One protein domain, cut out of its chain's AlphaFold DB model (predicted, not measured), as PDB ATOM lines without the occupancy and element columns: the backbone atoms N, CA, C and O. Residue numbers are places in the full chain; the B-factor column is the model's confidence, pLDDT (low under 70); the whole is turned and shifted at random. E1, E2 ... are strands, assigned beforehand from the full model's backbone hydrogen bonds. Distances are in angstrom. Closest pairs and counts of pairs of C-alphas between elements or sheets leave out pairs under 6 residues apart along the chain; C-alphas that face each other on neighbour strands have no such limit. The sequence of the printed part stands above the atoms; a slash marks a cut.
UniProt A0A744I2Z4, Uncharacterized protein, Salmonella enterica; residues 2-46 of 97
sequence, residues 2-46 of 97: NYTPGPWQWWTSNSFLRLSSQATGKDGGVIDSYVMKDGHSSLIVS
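AT A GLANCE: This is residues 2 to 46 of the 97 residues of an uncharacterized protein of Salmonella enterica (UniProt A0A744I2Z4). This domain has little regular structure: one small antiparallel hairpin of two strands, E1 then E2, and a long unnamed stretch, residues 22 to 46, that loops at the hairpin's open end, runs back past E2 beyond the hairpin's turn and folds back. The 45 printed residues hold no named helix, and 12 are in strands, which is the class all strand. The whole is elongated, 34 by 21 by 19 A, and only just loose, close to compact, with a radius of gyration of the C-alphas of 11.3 A.

IN THESE COORDINATES: Find C-alpha 8 at (310.563, 248.935, 145.266); from there E1, residues 8 to 13, runs 16.5 A. E2, residues 16 to 21, runs 16.2 A to C-alpha 21 at (309.804, 248.510, 140.768).

HOW THE PARTS SIT: E1 and E2 form a hairpin with a tight link, their directions at 150 degrees. Look at N 11 and O 18, 2.8 A apart, within hydrogen-bond range.

THE WHOLE: The C-alphas farthest apart, of Ala 23 and Asp 38, are 34.4 A apart. The printed part has no cut, and no printed residue is under pLDDT 70.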
ATOM      1  N   ASN A   2     321.966 254.115 137.231       82.25
ATOM      2  CA  ASN A   2     322.691 252.840 137.141       82.25
ATOM      3  C   ASN A   2     321.963 251.686 137.861       82.25
ATOM      4  O   ASN A   2     322.357 250.535 137.722       82.25
ATOM      5  N   TYR A   3     320.889 251.986 138.599       90.62
ATOM      6  CA  TYR A   3     320.048 251.029 139.321       90.62
ATOM      7  C   TYR A   3     318.565 251.199 138.946       90.62
ATOM      8  O   TYR A   3     318.154 252.253 138.449       90.62
ATOM      9  N   THR A   4     317.750 250.165 139.181       94.38
ATOM     10  CA  THR A   4     316.306 250.181 138.892       94.38
ATOM     11  C   THR A   4     315.595 251.233 139.758       94.38
ATOM     12  O   THR A   4     315.735 251.186 140.978       94.38
ATOM     13  N   PRO A   5     314.804 252.165 139.197       94.38
ATOM     14  CA  PRO A   5     314.179 253.230 139.984       94.38
ATOM     15  C   PRO A   5     313.202 252.681 141.034       94.38
ATOM     16  O   PRO A   5     312.552 251.657 140.812       94.38
ATOM     17  N   GLY A   6     313.100 253.359 142.177       94.94
ATOM     18  CA  GLY A   6     312.082 253.089 143.195       94.94
ATOM     19  C   GLY A   6     310.694 253.642 142.816       94.94
ATOM     20  O   GLY A   6     310.556 254.266 141.765       94.94
ATOM     21  N   PRO A   7     309.673 253.444 143.666       96.44
ATOM     22  CA  PRO A   7     309.722 252.641 144.884       96.44
ATOM     23  C   PRO A   7     309.766 251.143 144.555       96.44
ATOM     24  O   PRO A   7     309.192 250.682 143.559       96.44
ATOM     25  N   TRP A   8     310.486 250.387 145.382       97.81
ATOM     26  CA  TRP A   8     310.563 248.935 145.266       97.81
ATOM     27  C   TRP A   8     309.557 248.274 146.201       97.81
ATOM     28  O   TRP A   8     309.390 248.686 147.346       97.81
ATOM     29  N   GLN A   9     308.894 247.230 145.718       97.50
ATOM     30  CA  GLN A   9     307.892 246.499 146.480       97.50
ATOM     31  C   GLN A   9     308.065 244.995 146.306       97.50
ATOM     32  O   GLN A   9     308.235 244.496 145.191       97.50
ATOM     33  N   TRP A  10     307.993 244.281 147.427       97.25
ATOM     34  CA  TRP A  10     307.993 242.827 147.441       97.25
ATOM     35  C   TRP A  10     306.632 242.263 147.058       97.25
ATOM     36  O   TRP A  10     305.598 242.699 147.565       97.25
ATOM     37  N   TRP A  11     306.666 241.231 146.228       94.06
ATOM     38  CA  TRP A  11     305.521 240.456 145.786       94.06
ATOM     39  C   TRP A  11     305.798 238.971 145.972       94.06
ATOM     40  O   TRP A  11     306.932 238.509 145.821       94.06
ATOM     41  N   THR A  12     304.744 238.214 146.258       90.56
ATOM     42  CA  THR A  12     304.786 236.753 146.298       90.56
ATOM     43  C   THR A  12     303.721 236.170 145.380       90.56
ATOM     44  O   THR A  12     302.588 236.643 145.340       90.56
ATOM     45  N   SER A  13     304.085 235.140 144.618       86.88
ATOM     46  CA  SER A  13     303.140 234.313 143.856       86.88
ATOM     47  C   SER A  13     303.665 232.886 143.817       86.88
ATOM     48  O   SER A  13     304.851 232.693 143.569       86.88
ATOM     49  N   ASN A  14     302.821 231.893 144.116       87.12
ATOM     50  CA  ASN A  14     303.219 230.480 144.220       87.12
ATOM     51  C   ASN A  14     304.479 230.252 145.085       87.12
ATOM     52  O   ASN A  14     305.308 229.407 144.765       87.12
ATOM     53  N   SER A  15     304.632 231.031 146.162       85.50
ATOM     54  CA  SER A  15     305.799 231.027 147.063       85.50
ATOM     55  C   SER A  15     307.122 231.548 146.477       85.50
ATOM     56  O   SER A  15     308.148 231.460 147.146       85.50
ATOM     57  N   PHE A  16     307.116 232.156 145.287       90.62
ATOM     58  CA  PHE A  16     308.278 232.845 144.715       90.62
ATOM     59  C   PHE A  16     308.325 234.298 145.179       90.62
ATOM     60  O   PHE A  16     307.350 235.039 145.015       90.62
ATOM     61  N   LEU A  17     309.458 234.695 145.758       94.88
ATOM     62  CA  LEU A  17     309.714 236.052 146.235       94.88
ATOM     63  C   LEU A  17     310.286 236.903 145.109       94.88
ATOM     64  O   LEU A  17     311.282 236.544 144.487       94.88
ATOM     65  N   ARG A  18     309.662 238.056 144.874       96.00
ATOM     66  CA  ARG A  18     310.037 238.976 143.799       96.00
ATOM     67  C   ARG A  18     310.071 240.395 144.322       96.00
ATOM     68  O   ARG A  18     309.162 240.808 145.038       96.00
ATOM     69  N   LEU A  19     311.106 241.139 143.959       97.62
ATOM     70  CA  LEU A  19     311.191 242.572 144.200       97.62
ATOM     71  C   LEU A  19     310.970 243.291 142.873       97.62
ATOM     72  O   LEU A  19     311.711 243.095 141.906       97.62
ATOM     73  N   SER A  20     309.944 244.129 142.843       97.06
ATOM     74  CA  SER A  20     309.489 244.817 141.640       97.06
ATOM     75  C   SER A  20     309.595 246.321 141.838       97.06
ATOM     76  O   SER A  20     309.398 246.826 142.942       97.06
ATOM     77  N   SER A  21     309.879 247.050 140.764       96.75
ATOM     78  CA  SER A  21     309.804 248.510 140.768       96.75
ATOM     79  C   SER A  21     308.417 248.940 140.319       96.75
ATOM     80  O   SER A  21     307.976 248.576 139.228       96.75
ATOM     81  N   GLN A  22     307.731 249.740 141.135       94.62
ATOM     82  CA  GLN A  22     306.444 250.304 140.729       94.62
ATOM     83  C   GLN A  22     306.606 251.315 139.588       94.62
ATOM     84  O   GLN A  22     305.722 251.424 138.744       94.62
ATOM     85  N   ALA A  23     307.745 252.015 139.524       94.38
ATOM     86  CA  ALA A  23     308.022 252.988 138.471       94.38
ATOM     87  C   ALA A  23     308.209 252.339 137.093       94.38
ATOM     88  O   ALA A  23     307.829 252.932 136.087       94.38
ATOM     89  N   THR A  24     308.780 251.131 137.028       94.19
ATOM     90  CA  THR A  24     308.917 250.402 135.755       94.19
ATOM     91  C   THR A  24     307.739 249.475 135.465       94.19
ATOM     92  O   THR A  24     307.575 249.049 134.324       94.19
ATOM     93  N   GLY A  25     306.944 249.119 136.480       92.44
ATOM     94  CA  GLY A  25     305.827 248.177 136.370       92.44
ATOM     95  C   GLY A  25     306.244 246.728 136.082       92.44
ATOM     96  O   GLY A  25     305.385 245.874 135.874       92.44
ATOM     97  N   LYS A  26     307.550 246.431 136.054       92.56
ATOM     98  CA  LYS A  26     308.070 245.098 135.739       92.56
ATOM     99  C   LYS A  26     308.085 244.218 136.988       92.56
ATOM    100  O   LYS A  26     308.825 244.492 137.937       92.56
ATOM    101  N   ASP A  27     307.316 243.134 136.947       92.75
ATOM    102  CA  ASP A  27     307.327 242.095 137.978       92.75
ATOM    103  C   ASP A  27     308.689 241.378 138.022       92.75
ATOM    104  O   ASP A  27     309.243 241.044 136.973       92.75
ATOM    105  N   GLY A  28     309.266 241.220 139.217       93.19
ATOM    106  CA  GLY A  28     310.622 240.686 139.404       93.19
ATOM    107  C   GLY A  28     311.725 241.545 138.771       93.19
ATOM    108  O   GLY A  28     312.838 241.077 138.547       93.19
ATOM    109  N   GLY A  29     311.435 242.806 138.428       94.19
ATOM    110  CA  GLY A  29     312.361 243.676 137.700       94.19
ATOM    111  C   GLY A  29     313.591 244.132 138.492       94.19
ATOM    112  O   GLY A  29     314.524 244.655 137.883       94.19
ATOM    113  N   VAL A  30     313.592 243.967 139.819       96.56
ATOM    114  CA  VAL A  30     314.739 244.258 140.696       96.56
ATOM    115  C   VAL A  30     315.390 242.954 141.155       96.56
ATOM    116  O   VAL A  30     316.596 242.790 141.006       96.56
ATOM    117  N   ILE A  31     314.590 242.025 141.688       96.38
ATOM    118  CA  ILE A  31     315.018 240.682 142.099       96.38
ATOM    119  C   ILE A  31     313.927 239.695 141.691       96.38
ATOM    120  O   ILE A  31     312.750 239.926 141.976       96.38
ATOM    121  N   ASP A  32     314.327 238.579 141.091       94.62
ATOM    122  CA  ASP A  32     313.452 237.444 140.811       94.62
ATOM    123  C   ASP A  32     314.066 236.157 141.372       94.62
ATOM    124  O   ASP A  32     315.289 236.009 141.449       94.62
ATOM    125  N   SER A  33     313.202 235.238 141.782       93.31
ATOM    126  CA  SER A  33     313.581 233.937 142.321       93.31
ATOM    127  C   SER A  33     313.270 232.844 141.308       93.31
ATOM    128  O   SER A  33     312.239 232.885 140.642       93.31
ATOM    129  N   TYR A  34     314.122 231.830 141.226       91.00
ATOM    130  CA  TYR A  34     313.896 230.647 140.402       91.00
ATOM    131  C   TYR A  34     314.096 229.370 141.222       91.00
ATOM    132  O   TYR A  34     314.694 229.386 142.300       91.00
ATOM    133  N   VAL A  35     313.586 228.246 140.712       92.75
ATOM    134  CA  VAL A  35     313.798 226.927 141.325       92.75
ATOM    135  C   VAL A  35     315.128 226.359 140.850       92.75
ATOM    136  O   VAL A  35     315.378 226.252 139.648       92.75
ATOM    137  N   MET A  36     315.983 225.982 141.792       93.19
ATOM    138  CA  MET A  36     317.231 225.281 141.516       93.19
ATOM    139  C   MET A  36     316.963 223.817 141.122       93.19
ATOM    140  O   MET A  36     315.868 223.291 141.302       93.19
ATOM    141  N   LYS A  37     317.962 223.121 140.561       94.81
ATOM    142  CA  LYS A  37     317.792 221.731 140.077       94.81
ATOM    143  C   LYS A  37     317.350 220.740 141.163       94.81
ATOM    144  O   LYS A  37     316.773 219.710 140.838       94.81
ATOM    145  N   ASP A  38     317.646 221.041 142.419       93.81
ATOM    146  CA  ASP A  38     317.316 220.257 143.611       93.81
ATOM    147  C   ASP A  38     315.951 220.625 144.231       93.81
ATOM    148  O   ASP A  38     315.555 220.039 145.234       93.81
ATOM    149  N   GLY A  39     315.208 221.559 143.626       89.94
ATOM    150  CA  GLY A  39     313.882 221.974 144.084       89.94
ATOM    151  C   GLY A  39     313.884 223.106 145.115       89.94
ATOM    152  O   GLY A  39     312.806 223.538 145.527       89.94
ATOM    153  N   HIS A  40     315.048 223.618 145.523       89.12
ATOM    154  CA  HIS A  40     315.135 224.741 146.458       89.12
ATOM    155  C   HIS A  40     314.990 226.102 145.754       89.12
ATOM    156  O   HIS A  40     315.278 226.249 144.564       89.12
ATOM    157  N   SER A  41     314.528 227.115 146.497       90.56
ATOM    158  CA  SER A  41     314.465 228.501 146.007       90.56
ATOM    159  C   SER A  41     315.871 229.082 145.880       90.56
ATOM    160  O   SER A  41     316.684 228.937 146.791       90.56
ATOM    161  N   SER A  42     316.131 229.819 144.800       94.56
ATOM    162  CA  SER A  42     317.362 230.599 144.637       94.56
ATOM    163  C   SER A  42     317.456 231.806 145.580       94.56
ATOM    164  O   SER A  42     318.510 232.430 145.666       94.56
ATOM    165  N   LEU A  43     316.354 232.177 146.243       94.06
ATOM    166  CA  LEU A  43     316.261 233.357 147.098       94.06
ATOM    167  C   LEU A  43     315.565 233.025 148.417       94.06
ATOM    168  O   LEU A  43     314.440 232.521 148.438       94.06
ATOM    169  N   ILE A  44     316.228 233.381 149.514       92.62
ATOM    170  CA  ILE A  44     315.690 233.372 150.874       92.62
ATOM    171  C   ILE A  44     316.096 234.702 151.506       92.62
ATOM    172  O   ILE A  44     317.253 235.103 151.411       92.62
ATOM    173  N   VAL A  45     315.148 235.396 152.128       95.56
ATOM    174  CA  VAL A  45     315.381 236.690 152.777       95.56
ATOM    175  C   VAL A  45     314.436 236.833 153.969       95.56
ATOM    176  O   VAL A  45     313.288 236.385 153.908       95.56
ATOM    177  N   SER A  46     314.927 237.405 155.069       96.56
ATOM    178  CA  SER A  46     314.110 237.679 156.255       96.56
ATOM    179  C   SER A  46     313.125 238.823 155.991       96.56
ATOM    180  O   SER A  46     313.298 239.615 155.061       96.56
TER     181      SER A  46